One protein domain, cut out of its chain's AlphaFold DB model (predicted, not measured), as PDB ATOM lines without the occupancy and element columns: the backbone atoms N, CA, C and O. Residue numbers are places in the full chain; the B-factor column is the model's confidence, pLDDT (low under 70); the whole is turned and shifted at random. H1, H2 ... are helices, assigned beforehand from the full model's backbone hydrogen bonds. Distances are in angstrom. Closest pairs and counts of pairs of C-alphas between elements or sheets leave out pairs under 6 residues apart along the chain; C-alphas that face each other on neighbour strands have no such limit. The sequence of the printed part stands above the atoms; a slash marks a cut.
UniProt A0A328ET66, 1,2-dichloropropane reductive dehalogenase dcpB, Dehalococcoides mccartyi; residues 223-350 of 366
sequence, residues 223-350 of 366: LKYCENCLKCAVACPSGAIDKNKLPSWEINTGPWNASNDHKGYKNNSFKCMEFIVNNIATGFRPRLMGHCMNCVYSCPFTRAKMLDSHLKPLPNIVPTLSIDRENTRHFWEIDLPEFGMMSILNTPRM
ATOM      1  N   LEU A 223      78.182  57.245  86.654       91.44
ATOM      2  CA  LEU A 223      78.460  58.622  86.260       91.44
ATOM      3  C   LEU A 223      79.890  58.764  85.724       91.44
ATOM      4  O   LEU A 223      80.098  59.356  84.665       91.44
ATOM      5  N   LYS A 224      80.857  58.120  86.388       93.00
ATOM      6  CA  LYS A 224      82.259  58.071  85.951       93.00
ATOM      7  C   LYS A 224      82.415  57.350  84.611       93.00
ATOM      8  O   LYS A 224      83.146  57.804  83.733       93.00
ATOM      9  N   TYR A 225      81.695  56.248  84.408       93.75
ATOM     10  CA  TYR A 225      81.668  55.554  83.118       93.75
ATOM     11  C   TYR A 225      81.079  56.440  82.005       93.75
ATOM     12  O   TYR A 225      81.571  56.463  80.869       93.75
ATOM     13  N   CYS A 226      80.036  57.209  82.329       93.75
ATOM     14  CA  CYS A 226      79.381  58.117  81.395       93.75
ATOM     15  C   CYS A 226      80.315  59.212  80.869       93.75
ATOM     16  O   CYS A 226      80.081  59.670  79.748       93.75
ATOM     17  N   GLU A 227      81.366  59.598  81.602       93.94
ATOM     18  CA  GLU A 227      82.324  60.641  81.198       93.94
ATOM     19  C   GLU A 227      82.966  60.375  79.833       93.94
ATOM     20  O   GLU A 227      83.136  61.305  79.046       93.94
ATOM     21  N   ASN A 228      83.274  59.109  79.530       93.31
ATOM     22  CA  ASN A 228      84.002  58.725  78.317       93.31
ATOM     23  C   ASN A 228      83.172  57.890  77.330       93.31
ATOM     24  O   ASN A 228      83.527  57.813  76.159       93.31
ATOM     25  N   CYS A 229      82.070  57.270  77.765       94.06
ATOM     26  CA  CYS A 229      81.298  56.357  76.917       94.06
ATOM     27  C   CYS A 229      80.652  57.050  75.703       94.06
ATOM     28  O   CYS A 229      80.796  56.579  74.579       94.06
ATOM     29  N   LEU A 230      79.900  58.136  75.930       92.31
ATOM     30  CA  LEU A 230      79.190  58.952  74.922       92.31
ATOM     31  C   LEU A 230      78.263  58.212  73.927       92.31
ATOM     32  O   LEU A 230      77.628  58.870  73.104       92.31
ATOM     33  N   LYS A 231      78.108  56.882  74.003       90.94
ATOM     34  CA  LYS A 231      77.358  56.077  73.019       90.94
ATOM     35  C   LYS A 231      75.924  56.553  72.819       90.94
ATOM     36  O   LYS A 231      75.485  56.699  71.685       90.94
ATOM     37  N   CYS A 232      75.211  56.859  73.903       90.19
ATOM     38  CA  CYS A 232      73.845  57.376  73.820       90.19
ATOM     39  C   CYS A 232      73.770  58.755  73.141       90.19
ATOM     40  O   CYS A 232      72.809  59.018  72.424       90.19
ATOM     41  N   ALA A 233      74.784  59.608  73.316       91.94
ATOM     42  CA  ALA A 233      74.851  60.929  72.696       91.94
ATOM     43  C   ALA A 233      75.217  60.865  71.206       91.94
ATOM     44  O   ALA A 233      74.748  61.683  70.420       91.94
ATOM     45  N   VAL A 234      76.034  59.884  70.810       91.00
ATOM     46  CA  VAL A 234      76.351  59.604  69.400       91.00
ATOM     47  C   VAL A 234      75.152  58.984  68.683       91.00
ATOM     48  O   VAL A 234      74.854  59.366  67.560       91.00
ATOM     49  N   ALA A 235      74.439  58.071  69.343       85.88
ATOM     50  CA  ALA A 235      73.273  57.397  68.780       85.88
ATOM     51  C   ALA A 235      72.005  58.271  68.751       85.88
ATOM     52  O   ALA A 235      71.016  57.893  68.128       85.88
ATOM     53  N   CYS A 236      71.986  59.412  69.444       87.75
ATOM     54  CA  CYS A 236      70.812  60.277  69.529       87.75
ATOM     55  C   CYS A 236      70.511  60.937  68.168       87.75
ATOM     56  O   CYS A 236      71.258  61.828  67.761       87.75
ATOM     57  N   PRO A 237      69.402  60.585  67.490       82.88
ATOM     58  CA  PRO A 237      69.121  61.108  66.151       82.88
ATOM     59  C   PRO A 237      68.749  62.599  66.155       82.88
ATOM     60  O   PRO A 237      68.958  63.289  65.165       82.88
ATOM     61  N   SER A 238      68.239  63.119  67.277       87.06
ATOM     62  CA  SER A 238      67.883  64.534  67.439       87.06
ATOM     63  C   SER A 238      69.035  65.414  67.932       87.06
ATOM     64  O   SER A 238      68.882  66.631  68.037       87.06
ATOM     65  N   GLY A 239      70.174  64.816  68.306       90.19
ATOM     66  CA  GLY A 239      71.264  65.540  68.963       90.19
ATOM     67  C   GLY A 239      70.851  66.193  70.291       90.19
ATOM     68  O   GLY A 239      71.396  67.230  70.659       90.19
ATOM     69  N   ALA A 240      69.862  65.621  70.986       91.25
ATOM     70  CA  ALA A 240      69.329  66.139  72.246       91.25
ATOM     71  C   ALA A 240      70.233  65.885  73.462       91.25
ATOM     72  O   ALA A 240      70.091  66.567  74.471       91.25
ATOM     73  N   ILE A 241      71.124  64.892  73.399       93.00
ATOM     74  CA  ILE A 241      71.948  64.480  74.542       93.00
ATOM     75  C   ILE A 241      73.310  65.170  74.491       93.00
ATOM     76  O   ILE A 241      73.997  65.146  73.466       93.00
ATOM     77  N   ASP A 242      73.714  65.730  75.626       93.25
ATOM     78  CA  ASP A 242      74.981  66.424  75.793       93.25
ATOM     79  C   ASP A 242      76.189  65.479  75.664       93.25
ATOM     80  O   ASP A 242      76.192  64.333  76.132       93.25
ATOM     81  N   LYS A 243      77.254  65.998  75.050       94.38
ATOM     82  CA  LYS A 243      78.518  65.292  74.794       94.38
ATOM     83  C   LYS A 243      79.645  65.726  75.730       94.38
ATOM     84  O   LYS A 243      80.724  65.138  75.672       94.38
ATOM     85  N   ASN A 244      79.417  66.707  76.604       92.88
ATOM     86  CA  ASN A 244      80.418  67.109  77.591       92.88
ATOM     87  C   ASN A 244      80.788  65.943  78.511       92.88
ATOM     88  O   ASN A 244      79.937  65.137  78.888       92.88
ATOM     89  N   LYS A 245      82.062  65.841  78.895       91.06
ATOM     90  CA  LYS A 245      82.528  64.756  79.772       91.06
ATOM     91  C   LYS A 245      81.853  64.827  81.139       91.06
ATOM     92  O   LYS A 245      81.251  63.853  81.586       91.06
ATOM     93  N   LEU A 246      81.899  66.006  81.749       91.88
ATOM     94  CA  LEU A 246      81.409  66.242  83.098       91.88
ATOM     95  C   LEU A 246      80.039  66.929  83.079       91.88
ATOM     96  O   LEU A 246      79.801  67.773  82.212       91.88
ATOM     97  N   PRO A 247      79.159  66.604  84.039       91.56
ATOM     98  CA  PRO A 247      77.927  67.349  84.245       91.56
ATOM     99  C   PRO A 247      78.225  68.753  84.808       91.56
ATOM    100  O   PRO A 247      79.247  68.965  85.471       91.56
ATOM    101  N   SER A 248      77.325  69.703  84.571       91.88
ATOM    102  CA  SER A 248      77.409  71.092  85.035       91.88
ATOM    103  C   SER A 248      76.223  71.446  85.945       91.88
ATOM    104  O   SER A 248      75.320  70.635  86.139       91.88
ATOM    105  N   TRP A 249      76.248  72.641  86.537       91.88
ATOM    106  CA  TRP A 249      75.097  73.233  87.234       91.88
ATOM    107  C   TRP A 249      74.233  74.103  86.308       91.88
ATOM    108  O   TRP A 249      73.088  74.404  86.617       91.88
ATOM    109  N   GLU A 250      74.764  74.494  85.148       91.44
ATOM    110  CA  GLU A 250      74.080  75.312  84.142       91.44
ATOM    111  C   GLU A 250      73.519  74.421  83.026       91.44
ATOM    112  O   GLU A 250      74.007  74.408  81.886       91.44
ATOM    113  N   ILE A 251      72.504  73.634  83.378       88.69
ATOM    114  CA  ILE A 251      71.976  72.542  82.549       88.69
ATOM    115  C   ILE A 251      70.644  72.864  81.887       88.69
ATOM    116  O   ILE A 251      70.276  72.204  80.920       88.69
ATOM    117  N   ASN A 252      69.942  73.888  82.362       87.56
ATOM    118  CA  ASN A 252      68.657  74.286  81.814       87.56
ATOM    119  C   ASN A 252      68.808  74.748  80.351       87.56
ATOM    120  O   ASN A 252      69.563  75.675  80.042       87.56
ATOM    121  N   THR A 253      68.087  74.085  79.444       86.06
ATOM    122  CA  THR A 253      68.046  74.404  78.005       86.06
ATOM    123  C   THR A 253      66.717  75.015  77.551       86.06
ATOM    124  O   THR A 253      66.462  75.083  76.351       86.06
ATOM    125  N   GLY A 254      65.864  75.440  78.483       84.62
ATOM    126  CA  GLY A 254      64.564  76.056  78.224       84.62
ATOM    127  C   GLY A 254      63.409  75.351  78.947       84.62
ATOM    128  O   GLY A 254      63.638  74.422  79.725       84.62
ATOM    129  N   PRO A 255      62.157  75.747  78.666       79.00
ATOM    130  CA  PRO A 255      60.971  75.116  79.244       79.00
ATOM    131  C   PRO A 255      60.968  73.595  79.033       79.00
ATOM    132  O   PRO A 255      61.424  73.119  77.992       79.00
ATOM    133  N   TRP A 256      60.436  72.843  80.003       75.12
ATOM    134  CA  TRP A 256      60.341  71.371  79.970       75.12
ATOM    135  C   TRP A 256      61.685  70.616  80.018       75.12
ATOM    136  O   TRP A 256      61.737  69.425  79.711       75.12
ATOM    137  N   ASN A 257      62.773  71.290  80.405       80.94
ATOM    138  CA  ASN A 257      64.083  70.680  80.648       80.94
ATOM    139  C   ASN A 257      64.429  70.689  82.140       80.94
ATOM    140  O   ASN A 257      63.764  71.351  82.938       80.94
ATOM    141  N   ALA A 258      65.483  69.955  82.500       79.00
ATOM    142  CA  ALA A 258      66.004  69.926  83.861       79.00
ATOM    143  C   ALA A 258      66.342  71.341  84.369       79.00
ATOM    144  O   ALA A 258      66.910  72.164  83.645       79.00
ATOM    145  N   SER A 259      65.982  71.617  85.621       80.81
ATOM    146  CA  SER A 259      66.334  72.838  86.348       80.81
ATOM    147  C   SER A 259      67.812  72.857  86.747       80.81
ATOM    148  O   SER A 259      68.478  71.831  86.767       80.81
ATOM    149  N   ASN A 260      68.326  74.034  87.112       86.31
ATOM    150  CA  ASN A 260      69.704  74.206  87.600       86.31
ATOM    151  C   ASN A 260      69.858  73.894  89.107       86.31
ATOM    152  O   ASN A 260      70.838  74.301  89.726       86.31
ATOM    153  N   ASP A 261      68.878  73.230  89.724       82.38
ATOM    154  CA  ASP A 261      68.874  72.892  91.155       82.38
ATOM    155  C   ASP A 261      69.688  71.630  91.488       82.38
ATOM    156  O   ASP A 261      69.941  71.340  92.655       82.38
ATOM    157  N   HIS A 262      70.149  70.904  90.470       84.25
ATOM    158  CA  HIS A 262      71.017  69.741  90.601       84.25
ATOM    159  C   HIS A 262      72.079  69.721  89.497       84.25
ATOM    160  O   HIS A 262      71.933  70.325  88.433       84.25
ATOM    161  N   LYS A 263      73.172  68.996  89.750       88.50
ATOM    162  CA  LYS A 263      74.242  68.800  88.771       88.50
ATOM    163  C   LYS A 263      73.806  67.768  87.731       88.50
ATOM    164  O   LYS A 263      73.434  66.653  88.091       88.50
ATOM    165  N   GLY A 264      73.914  68.098  86.448       90.88
ATOM    166  CA  GLY A 264      73.503  67.203  85.369       90.88
ATOM    167  C   GLY A 264      74.147  67.503  84.018       90.88
ATOM    168  O   GLY A 264      74.963  68.405  83.865       90.88
ATOM    169  N   TYR A 265      73.824  66.705  83.011       92.06
ATOM    170  CA  TYR A 265      74.211  66.976  81.617       92.06
ATOM    171  C   TYR A 265      73.294  68.014  80.945       92.06
ATOM    172  O   TYR A 265      72.132  68.124  81.303       92.06
ATOM    173  N   LYS A 266      73.755  68.781  79.955       92.31
ATOM    174  CA  LYS A 266      72.915  69.822  79.324       92.31
ATOM    175  C   LYS A 266      72.014  69.258  78.212       92.31
ATOM    176  O   LYS A 266      72.155  69.611  77.041       92.31
ATOM    177  N   ASN A 267      71.138  68.320  78.566       91.75
ATOM    178  CA  ASN A 267      70.242  67.655  77.617       91.75
ATOM    179  C   ASN A 267      69.066  68.559  77.224       91.75
ATOM    180  O   ASN A 267      68.561  69.318  78.041       91.75
ATOM    181  N   ASN A 268      68.603  68.429  75.979       91.31
ATOM    182  CA  ASN A 268      67.477  69.178  75.428       91.31
ATOM    183  C   ASN A 268      66.293  68.242  75.127       91.31
ATOM    184  O   ASN A 268      66.182  67.662  74.043       91.31
ATOM    185  N   SER A 269      65.391  68.109  76.095       87.44
ATOM    186  CA  SER A 269      64.172  67.296  76.023       87.44
ATOM    187  C   SER A 269      63.210  67.765  74.930       87.44
ATOM    188  O   SER A 269      62.545  66.933  74.316       87.44
ATOM    189  N   PHE A 270      63.174  69.067  74.621       88.31
ATOM    190  CA  PHE A 270      62.328  69.598  73.547       88.31
ATOM    191  C   PHE A 270      62.734  69.031  72.180       88.31
ATOM    192  O   PHE A 270      61.884  68.509  71.465       88.31
ATOM    193  N   LYS A 271      64.035  69.017  71.858       88.56
ATOM    194  CA  LYS A 271      64.555  68.378  70.632       88.56
ATOM    195  C   LYS A 271      64.256  66.880  70.576       88.56
ATOM    196  O   LYS A 271      64.020  66.330  69.501       88.56
ATOM    197  N   CYS A 272      64.289  66.196  71.722       86.06
ATOM    198  CA  CYS A 272      63.900  64.787  71.807       86.06
ATOM    199  C   CYS A 272      62.425  64.600  71.421       86.06
ATOM    200  O   CYS A 272      62.113  63.770  70.565       86.06
ATOM    201  N   MET A 273      61.538  65.410  72.002       83.56
ATOM    202  CA  MET A 273      60.102  65.342  71.738       83.56
ATOM    203  C   MET A 273      59.756  65.747  70.300       83.56
ATOM    204  O   MET A 273      59.018  65.030  69.630       83.56
ATOM    205  N   GLU A 274      60.331  66.840  69.796       84.44
ATOM    206  CA  GLU A 274      60.161  67.302  68.415       84.44
ATOM    207  C   GLU A 274      60.522  66.200  67.414       84.44
ATOM    208  O   GLU A 274      59.758  65.905  66.496       84.44
ATOM    209  N   PHE A 275      61.651  65.520  67.628       82.12
ATOM    210  CA  PHE A 275      62.049  64.407  66.777       82.12
ATOM    211  C   PHE A 275      61.053  63.244  66.829       82.12
ATOM    212  O   PHE A 275      60.695  62.721  65.773       82.12
ATOM    213  N   ILE A 276      60.589  62.851  68.022       77.69
ATOM    214  CA  ILE A 276      59.594  61.778  68.178       77.69
ATOM    215  C   ILE A 276      58.314  62.125  67.410       77.69
ATOM    216  O   ILE A 276      57.845  61.295  66.634       77.69
ATOM    217  N   VAL A 277      57.785  63.340  67.583       77.00
ATOM    218  CA  VAL A 277      56.549  63.796  66.923       77.00
ATOM    219  C   VAL A 277      56.704  63.843  65.403       77.00
ATOM    220  O   VAL A 277      55.807  63.406  64.692       77.00
ATOM    221  N   ASN A 278      57.835  64.339  64.901       75.56
ATOM    222  CA  ASN A 278      58.019  64.554  63.466       75.56
ATOM    223  C   ASN A 278      58.423  63.288  62.695       75.56
ATOM    224  O   ASN A 278      58.179  63.215  61.494       75.56
ATOM    225  N   ASN A 279      59.079  62.318  63.345       69.12
ATOM    226  CA  ASN A 279      59.783  61.238  62.639       69.12
ATOM    227  C   ASN A 279      59.380  59.820  63.052       69.12
ATOM    228  O   ASN A 279      59.567  58.896  62.268       69.12
ATOM    229  N   ILE A 280      58.896  59.625  64.279       65.25
ATOM    230  CA  ILE A 280      58.586  58.284  64.804       65.25
ATOM    231  C   ILE A 280      57.085  58.093  64.927       65.25
ATOM    232  O   ILE A 280      56.560  57.044  64.566       65.25
ATOM    233  N   ALA A 281      56.406  59.108  65.449       63.22
ATOM    234  CA  ALA A 281      54.987  59.073  65.686       63.22
ATOM    235  C   ALA A 281      54.206  58.855  64.387       63.22
ATOM    236  O   ALA A 281      54.071  59.749  63.553       63.22
ATOM    237  N   THR A 282      53.639  57.663  64.241       57.06
ATOM    238  CA  THR A 282      52.728  57.335  63.141       57.06
ATOM    239  C   THR A 282      51.337  57.023  63.690       57.06
ATOM    240  O   THR A 282      51.204  56.554  64.811       57.06
ATOM    241  N   GLY A 283      50.272  57.306  62.938       47.66
ATOM    242  CA  GLY A 283      48.901  56.966  63.342       47.66
ATOM    243  C   GLY A 283      48.001  58.158  63.683       47.66
ATOM    244  O   GLY A 283      48.447  59.281  63.907       47.66
ATOM    245  N   PHE A 284      46.691  57.904  63.646       40.41
ATOM    246  CA  PHE A 284      45.654  58.900  63.909       40.41
ATOM    247  C   PHE A 284      45.471  59.131  65.409       40.41
ATOM    248  O   PHE A 284      45.635  58.220  66.226       40.41
ATOM    249  N   ARG A 285      45.065  60.359  65.757       37.16
ATOM    250  CA  ARG A 285      44.642  60.722  67.113       37.16
ATOM    251  C   ARG A 285      43.698  59.656  67.705       37.16
ATOM    252  O   ARG A 285      42.855  59.129  66.980       37.16
ATOM    253  N   PRO A 286      43.820  59.361  69.008       42.69
ATOM    254  CA  PRO A 286      44.557  60.159  69.985       42.69
ATOM    255  C   PRO A 286      46.025  59.760  70.204       42.69
ATOM    256  O   PRO A 286      46.656  60.381  71.053       42.69
ATOM    257  N   ARG A 287      46.599  58.756  69.512       50.53
ATOM    258  CA  ARG A 287      47.854  58.137  70.001       50.53
ATOM    259  C   ARG A 287      48.906  57.886  68.922       50.53
ATOM    260  O   ARG A 287      48.654  57.190  67.943       50.53
ATOM    261  N   LEU A 288      50.088  58.449  69.172       52.97
ATOM    262  CA  LEU A 288      51.325  58.261  68.415       52.97
ATOM    263  C   LEU A 288      51.743  56.784  68.519       52.97
ATOM    264  O   LEU A 288      51.842  56.261  69.625       52.97
ATOM    265  N   MET A 289      51.994  56.106  67.402       53.72
ATOM    266  CA  MET A 289      52.650  54.798  67.370       53.72
ATOM    267  C   MET A 289      54.163  55.005  67.276       53.72
ATOM    268  O   MET A 289      54.621  55.729  66.394       53.72
ATOM    269  N   GLY A 290      54.917  54.354  68.167       57.62
ATOM    270  CA  GLY A 290      56.382  54.374  68.213       57.62
ATOM    271  C   GLY A 290      56.967  55.273  69.312       57.62
ATOM    272  O   GLY A 290      56.463  56.353  69.606       57.62
ATOM    273  N   HIS A 291      58.061  54.814  69.924       69.62
ATOM    274  CA  HIS A 291      58.854  55.561  70.905       69.62
ATOM    275  C   HIS A 291      60.335  55.502  70.500       69.62
ATOM    276  O   HIS A 291      60.792  54.474  70.004       69.62
ATOM    277  N   CYS A 292      61.099  56.584  70.715       76.06
ATOM    278  CA  CYS A 292      62.524  56.633  70.362       76.06
ATOM    279  C   CYS A 292      63.335  55.613  71.174       76.06
ATOM    280  O   CYS A 292      63.664  54.565  70.657       76.06
ATOM    281  N   MET A 293      63.666  55.865  72.442       78.81
ATOM    282  CA  MET A 293      64.507  54.964  73.262       78.81
ATOM    283  C   MET A 293      65.889  54.592  72.675       78.81
ATOM    284  O   MET A 293      66.547  53.716  73.233       78.81
ATOM    285  N   ASN A 294      66.409  55.256  71.626       80.38
ATOM    286  CA  ASN A 294      67.724  54.868  71.075       80.38
ATOM    287  C   ASN A 294      68.852  55.031  72.094       80.38
ATOM    288  O   ASN A 294      69.797  54.247  72.143       80.38
ATOM    289  N   CYS A 295      68.742  56.066  72.926       83.31
ATOM    290  CA  CYS A 295      69.674  56.343  74.006       83.31
ATOM    291  C   CYS A 295      69.679  55.238  75.072       83.31
ATOM    292  O   CYS A 295      70.745  54.893  75.581       83.31
ATOM    293  N   VAL A 296      68.506  54.665  75.363       82.25
ATOM    294  CA  VAL A 296      68.341  53.508  76.243       82.25
ATOM    295  C   VAL A 296      68.957  52.283  75.584       82.25
ATOM    296  O   VAL A 296      69.875  51.700  76.144       82.25
ATOM    297  N   TYR A 297      68.548  51.942  74.366       78.12
ATOM    298  CA  TYR A 297      69.022  50.743  73.673       78.12
ATOM    299  C   TYR A 297      70.544  50.742  73.423       78.12
ATOM    300  O   TYR A 297      71.224  49.744  73.656       78.12
ATOM    301  N   SER A 298      71.112  51.888  73.036       81.75
ATOM    302  CA  SER A 298      72.552  52.042  72.769       81.75
ATOM    303  C   SER A 298      73.423  52.042  74.030       81.75
ATOM    304  O   SER A 298      74.654  51.998  73.936       81.75
ATOM    305  N   CYS A 299      72.822  52.134  75.221       86.94
ATOM    306  CA  CYS A 299      73.569  52.129  76.470       86.94
ATOM    307  C   CYS A 299      74.203  50.744  76.717       86.94
ATOM    308  O   CYS A 299      73.499  49.734  76.669       86.94
ATOM    309  N   PRO A 300      75.513  50.661  77.035       86.25
ATOM    310  CA  PRO A 300      76.169  49.391  77.360       86.25
ATOM    311  C   PRO A 300      75.537  48.632  78.522       86.25
ATOM    312  O   PRO A 300      75.626  47.412  78.560       86.25
ATOM    313  N   PHE A 301      74.906  49.350  79.452       85.44
ATOM    314  CA  PHE A 301      74.284  48.750  80.625       85.44
ATOM    315  C   PHE A 301      72.894  48.179  80.347       85.44
ATOM    316  O   PHE A 301      72.374  47.466  81.192       85.44
ATOM    317  N   THR A 302      72.276  48.463  79.200       79.94
ATOM    318  CA  THR A 302      70.939  47.942  78.883       79.94
ATOM    319  C   THR A 302      70.984  46.436  78.670       79.94
ATOM    320  O   THR A 302      71.671  45.956  77.765       79.94
ATOM    321  N   ARG A 303      70.232  45.708  79.506       67.44
ATOM    322  CA  ARG A 303      70.138  44.242  79.470       67.44
ATOM    323  C   ARG A 303      68.994  43.720  78.595       67.44
ATOM    324  O   ARG A 303      69.062  42.576  78.164       67.44
ATOM    325  N   ALA A 304      68.025  44.569  78.246       64.50
ATOM    326  CA  ALA A 304      66.944  44.336  77.282       64.50
ATOM    327  C   ALA A 304      67.433  44.135  75.832       64.50
ATOM    328  O   ALA A 304      67.089  44.894  74.927       64.50
ATOM    329  N   LYS A 305      68.262  43.115  75.608       60.31
ATOM    330  CA  LYS A 305      68.786  42.697  74.297       60.31
ATOM    331  C   LYS A 305      68.349  41.290  73.918       60.31
ATOM    332  O   LYS A 305      68.814  40.732  72.936       60.31
ATOM    333  N   MET A 306      67.431  40.717  74.688       62.00
ATOM    334  CA  MET A 306      66.951  39.354  74.500       62.00
ATOM    335  C   MET A 306      66.379  39.114  73.094       62.00
ATOM    336  O   MET A 306      66.600  38.058  72.520       62.00
ATOM    337  N   LEU A 307      65.679  40.092  72.507       64.19
ATOM    338  CA  LEU A 307      65.172  39.966  71.138       64.19
ATOM    339  C   LEU A 307      66.227  40.239  70.060       64.19
ATOM    340  O   LEU A 307      65.931  40.028  68.888       64.19
ATOM    341  N   ASP A 308      67.437  40.692  70.398       68.62
ATOM    342  CA  ASP A 308      68.457  41.015  69.390       68.62
ATOM    343  C   ASP A 308      68.938  39.776  68.628       68.62
ATOM    344  O   ASP A 308      69.293  39.888  67.456       68.62
ATOM    345  N   SER A 309      68.902  38.596  69.255       66.12
ATOM    346  CA  SER A 309      69.192  37.307  68.611       66.12
ATOM    347  C   SER A 309      68.068  36.822  67.687       66.12
ATOM    348  O   SER A 309      68.311  35.983  66.822       66.12
ATOM    349  N   HIS A 310      66.843  37.333  67.853       68.56
ATOM    350  CA  HIS A 310      65.645  36.844  67.161       68.56
ATOM    351  C   HIS A 310      65.085  37.839  66.134       68.56
ATOM    352  O   HIS A 310      64.449  37.442  65.157       68.56
ATOM    353  N   LEU A 311      65.327  39.137  66.324       71.12
ATOM    354  CA  LEU A 311      64.885  40.216  65.447       71.12
ATOM    355  C   LEU A 311      66.080  40.886  64.774       71.12
ATOM    356  O   LEU A 311      67.019  41.334  65.437       71.12
ATOM    357  N   LYS A 312      66.000  41.070  63.450       69.94
ATOM    358  CA  LYS A 312      67.052  41.753  62.681       69.94
ATOM    359  C   LYS A 312      67.331  43.153  63.259       69.94
ATOM    360  O   LYS A 312      66.363  43.855  63.549       69.94
ATOM    361  N   PRO A 313      68.598  43.570  63.444       61.88
ATOM    362  CA  PRO A 313      68.948  44.889  63.966       61.88
ATOM    363  C   PRO A 313      68.307  46.012  63.167       61.88
ATOM    364  O   PRO A 313      68.542  46.140  61.968       61.88
ATOM    365  N   LEU A 314      67.531  46.854  63.858       62.81
ATOM    366  CA  LEU A 314      67.102  48.116  63.277       62.81
ATOM    367  C   LEU A 314      68.348  48.986  63.075       62.81
ATOM    368  O   LEU A 314      69.127  49.154  64.018       62.81
ATOM    369  N   PRO A 315      68.574  49.520  61.865       59.72
ATOM    370  CA  PRO A 315      69.677  50.437  61.647       59.72
ATOM    371  C   PRO A 315      69.493  51.684  62.528       59.72
ATOM    372  O   PRO A 315      68.368  52.114  62.775       59.72
ATOM    373  N   ASN A 316      70.597  52.295  62.978       55.16
ATOM    374  CA  ASN A 316      70.616  53.551  63.757       55.16
ATOM    375  C   ASN A 316      70.207  54.788  62.917       55.16
ATOM    376  O   ASN A 316      70.764  55.873  63.063       55.16
ATOM    377  N   ILE A 317      69.262  54.619  61.999       59.06
ATOM    378  CA  ILE A 317      68.639  55.656  61.177       59.06
ATOM    379  C   ILE A 317      67.162  55.716  61.541       59.06
ATOM    380  O   ILE A 317      66.624  54.754  62.080       59.06
ATOM    381  N   VAL A 318      66.496  56.830  61.231       60.19
ATOM    382  CA  VAL A 318      65.049  56.971  61.440       60.19
ATOM    383  C   VAL A 318      64.336  55.748  60.842       60.19
ATOM    384  O   VAL A 318      64.460  55.526  59.633       60.19
ATOM    385  N   PRO A 319      63.631  54.931  61.647       55.50
ATOM    386  CA  PRO A 319      62.972  53.760  61.121       55.50
ATOM    387  C   PRO A 319      61.802  54.270  60.297       55.50
ATOM    388  O   PRO A 319      60.882  54.903  60.813       55.50
ATOM    389  N   THR A 320      61.837  54.023  58.993       57.97
ATOM    390  CA  THR A 320      60.618  54.135  58.210       57.97
ATOM    391  C   THR A 320      59.711  52.971  58.582       57.97
ATOM    392  O   THR A 320      60.153  51.891  58.977       57.97
ATOM    393  N   LEU A 321      58.418  53.167  58.375       58.19
ATOM    394  CA  LEU A 321      57.400  52.138  58.544       58.19
ATOM    395  C   LEU A 321      57.716  50.823  57.798       58.19
ATOM    396  O   LEU A 321      57.359  49.745  58.265       58.19
ATOM    397  N   SER A 322      58.397  50.888  56.652       61.16
ATOM    398  CA  SER A 322      58.844  49.699  55.917       61.16
ATOM    399  C   SER A 322      60.035  48.997  56.576       61.16
ATOM    400  O   SER A 322      60.045  47.768  56.643       61.16
ATOM    401  N   ILE A 323      61.007  49.762  57.084       62.78
ATOM    402  CA  ILE A 323      62.190  49.240  57.779       62.78
ATOM    403  C   ILE A 323      61.774  48.564  59.086       62.78
ATOM    404  O   ILE A 323      62.237  47.460  59.367       62.78
ATOM    405  N   ASP A 324      60.868  49.173  59.853       65.62
ATOM    406  CA  ASP A 324      60.376  48.579  61.100       65.62
ATOM    407  C   ASP A 324      59.708  47.222  60.847       65.62
ATOM    408  O   ASP A 324      60.082  46.215  61.451       65.62
ATOM    409  N   ARG A 325      58.818  47.139  59.850       67.62
ATOM    410  CA  ARG A 325      58.127  45.891  59.487       67.62
ATOM    411  C   ARG A 325      59.075  44.764  59.092       67.62
ATOM    412  O   ARG A 325      58.860  43.618  59.476       67.62
ATOM    413  N   GLU A 326      60.097  45.051  58.286       70.62
ATOM    414  CA  GLU A 326      61.039  44.016  57.850       70.62
ATOM    415  C   GLU A 326      61.819  43.435  59.036       70.62
ATOM    416  O   GLU A 326      62.034  42.223  59.115       70.62
ATOM    417  N   ASN A 327      62.202  44.297  59.977       71.25
ATOM    418  CA  ASN A 327      63.021  43.929  61.125       71.25
ATOM    419  C   ASN A 327      62.217  43.317  62.284       71.25
ATOM    420  O   ASN A 327      62.802  42.688  63.164       71.25
ATOM    421  N   THR A 328      60.888  43.444  62.257       72.19
ATOM    422  CA  THR A 328      59.972  42.935  63.292       72.19
ATOM    423  C   THR A 328      59.051  41.815  62.812       72.19
ATOM    424  O   THR A 328      58.298  41.265  63.610       72.19
ATOM    425  N   ARG A 329      59.127  41.403  61.534       73.75
ATOM    426  CA  ARG A 329      58.211  40.412  60.928       73.75
ATOM    427  C   ARG A 329      58.095  39.087  61.693       73.75
ATOM    428  O   ARG A 329      57.020  38.498  61.701       73.75
ATOM    429  N   HIS A 330      59.182  38.653  62.332       77.19
ATOM    430  CA  HIS A 330      59.265  37.399  63.084       77.19
ATOM    431  C   HIS A 330      58.805  37.535  64.539       77.19
ATOM    432  O   HIS A 330      58.748  36.538  65.241       77.19
ATOM    433  N   PHE A 331      58.453  38.736  65.013       79.00
ATOM    434  CA  PHE A 331      58.049  38.960  66.405       79.00
ATOM    435  C   PHE A 331      56.928  38.012  66.854       79.00
ATOM    436  O   PHE A 331      56.989  37.454  67.942       79.00
ATOM    437  N   TRP A 332      55.938  37.783  65.989       81.25
ATOM    438  CA  TRP A 332      54.799  36.901  66.264       81.25
ATOM    439  C   TRP A 332      55.126  35.402  66.237       81.25
ATOM    440  O   TRP A 332      54.255  34.595  66.542       81.25
ATOM    441  N   GLU A 333      56.341  35.032  65.834       82.19
ATOM    442  CA  GLU A 333      56.834  33.649  65.809       82.19
ATOM    443  C   GLU A 333      57.630  33.309  67.082       82.19
ATOM    444  O   GLU A 333      57.999  32.153  67.287       82.19
ATOM    445  N   ILE A 334      57.881  34.309  67.937       77.88
ATOM    446  CA  ILE A 334      58.642  34.170  69.178       77.88
ATOM    447  C   ILE A 334      57.695  33.778  70.311       77.88
ATOM    448  O   ILE A 334      56.748  34.501  70.627       77.88
ATOM    449  N   ASP A 335      57.999  32.664  70.965       77.56
ATOM    450  CA  ASP A 335      57.394  32.276  72.234       77.56
ATOM    451  C   ASP A 335      58.049  33.089  73.357       77.56
ATOM    452  O   ASP A 335      59.226  32.892  73.683       77.56
ATOM    453  N   LEU A 336      57.325  34.085  73.874       73.88
ATOM    454  CA  LEU A 336      57.834  35.009  74.887       73.88
ATOM    455  C   LEU A 336      57.706  34.385  76.292       73.88
ATOM    456  O   LEU A 336      56.685  33.768  76.591       73.88
ATOM    457  N   PRO A 337      58.681  34.604  77.194       73.31
ATOM    458  CA  PRO A 337      58.575  34.199  78.597       73.31
ATOM    459  C   PRO A 337      57.409  34.899  79.306       73.31
ATOM    460  O   PRO A 337      56.914  35.925  78.824       73.31
ATOM    461  N   GLU A 338      56.979  34.390  80.472       75.56
ATOM    462  CA  GLU A 338      55.824  34.972  81.162       75.56
ATOM    463  C   GLU A 338      56.054  36.461  81.433       75.56
ATOM    464  O   GLU A 338      57.125  36.888  81.872       75.56
ATOM    465  N   PHE A 339      55.035  37.261  81.116       74.12
ATOM    466  CA  PHE A 339      55.072  38.721  81.201       74.12
ATOM    467  C   PHE A 339      56.213  39.390  80.405       74.12
ATOM    468  O   PHE A 339      56.451  40.579  80.586       74.12
ATOM    469  N   GLY A 340      56.908  38.686  79.505       72.06
ATOM    470  CA  GLY A 340      58.021  39.241  78.732       72.06
ATOM    471  C   GLY A 340      59.284  39.495  79.562       72.06
ATOM    472  O   GLY A 340      60.012  40.459  79.310       72.06
ATOM    473  N   MET A 341      59.523  38.667  80.580       71.56
ATOM    474  CA  MET A 341      60.625  38.828  81.529       71.56
ATOM    475  C   MET A 341      61.791  37.896  81.237       71.56
ATOM    476  O   MET A 341      61.609  36.709  80.981       71.56
ATOM    477  N   MET A 342      63.012  38.405  81.381       62.19
ATOM    478  CA  MET A 342      64.199  37.560  81.376       62.19
ATOM    479  C   MET A 342      64.290  36.735  82.654       62.19
ATOM    480  O   MET A 342      64.418  37.281  83.749       62.19
ATOM    481  N   SER A 343      64.256  35.411  82.511       60.28
ATOM    482  CA  SER A 343      64.563  34.485  83.595       60.28
ATOM    483  C   SER A 343      65.557  33.427  83.122       60.28
ATOM    484  O   SER A 343      65.619  33.088  81.944       60.28
ATOM    485  N   ILE A 344      66.338  32.888  84.062       55.38
ATOM    486  CA  ILE A 344      67.308  31.812  83.794       55.38
ATOM    487  C   ILE A 344      66.595  30.524  83.327       55.38
ATOM    488  O   ILE A 344      67.210  29.669  82.695       55.38
ATOM    489  N   LEU A 345      65.303  30.378  83.641       49.84
ATOM    490  CA  LEU A 345      64.497  29.192  83.339       49.84
ATOM    491  C   LEU A 345      63.668  29.348  82.055       49.84
ATOM    492  O   LEU A 345      63.436  28.356  81.367       49.84
ATOM    493  N   ASN A 346      63.270  30.578  81.715       53.19
ATOM    494  CA  ASN A 346      62.373  30.898  80.608       53.19
ATOM    495  C   ASN A 346      63.074  31.863  79.646       53.19
ATOM    496  O   ASN A 346      62.957  33.085  79.737       53.19
ATOM    497  N   THR A 347      63.841  31.282  78.726       54.88
ATOM    498  CA  THR A 347      64.398  31.958  77.549       54.88
ATOM    499  C   THR A 347      63.386  31.900  76.400       54.88
ATOM    500  O   THR A 347      62.724  30.864  76.267       54.88
ATOM    501  N   PRO A 348      63.277  32.931  75.538       53.69
ATOM    502  CA  PRO A 348      62.394  32.872  74.379       53.69
ATOM    503  C   PRO A 348      62.714  31.688  73.472       53.69
ATOM    504  O   PRO A 348      63.879  31.304  73.323       53.69
ATOM    505  N   ARG A 349      61.683  31.124  72.841       52.88
ATOM    506  CA  ARG A 349      61.830  30.017  71.885       52.88
ATOM    507  C   ARG A 349      61.313  30.427  70.511       52.88
ATOM    508  O   ARG A 349      60.392  31.227  70.389       52.88
ATOM    509  N   MET A 350      61.915  29.865  69.469       49.25
ATOM    510  CA  MET A 350      61.408  29.913  68.093       49.25
ATOM    511  C   MET A 350      61.189  28.461  67.658       49.25
ATOM    512  O   MET A 350      62.157  27.730  67.433       49.25
TER     513      MET A 350
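Overview. This is residues 223 to 350 of the 366 residues of the protein "1,2-dichloropropane reductive dehalogenase dcpB" of Dehalococcoides mccartyi (UniProt A0A328ET66). A loose chain with little regular structure: six short helices strung along loops, with H2 packing on H4 near the middle. Residues 236 to 268 and 329 to 350 lie toward opposite ends. The printed part has 128 residues, H1 to H6 in chain order, no named strand; all helix, with 40 residues in named elements. The radius of gyration of the C-alphas is 17.4 A, the spans 50 by 39 by 24 A.

Arrangement. H3, residues 269 to 280, touches no helix. H2, residues 231 to 235, touches H4, residues 294 to 297; their closest C-alphas, of Cys 232 and Cys 295, are 4.3 A apart. H1, residues 223 to 229, and H2 meet only through their link. H5, residues 306 to 309, and H6, residues 321 to 328, are apart. Every O i to N i+4 pair is within hydrogen-bond range in H2, H3 and H6, but 2 of 3 in H1; H4 and H5 are too short for one.

Along the chain. H3 spans 15.4 A from C-alpha 269 at (64.172, 67.296, 76.023); H6 spans 10.7 A to C-alpha 328 at (59.972, 42.935, 63.292).

Size, cuts and confidence. The printed part has no cut. Links H2 to H3, H3 to H4 and H5 to H6 are long. The pLDDT is under 70 in 44 residues.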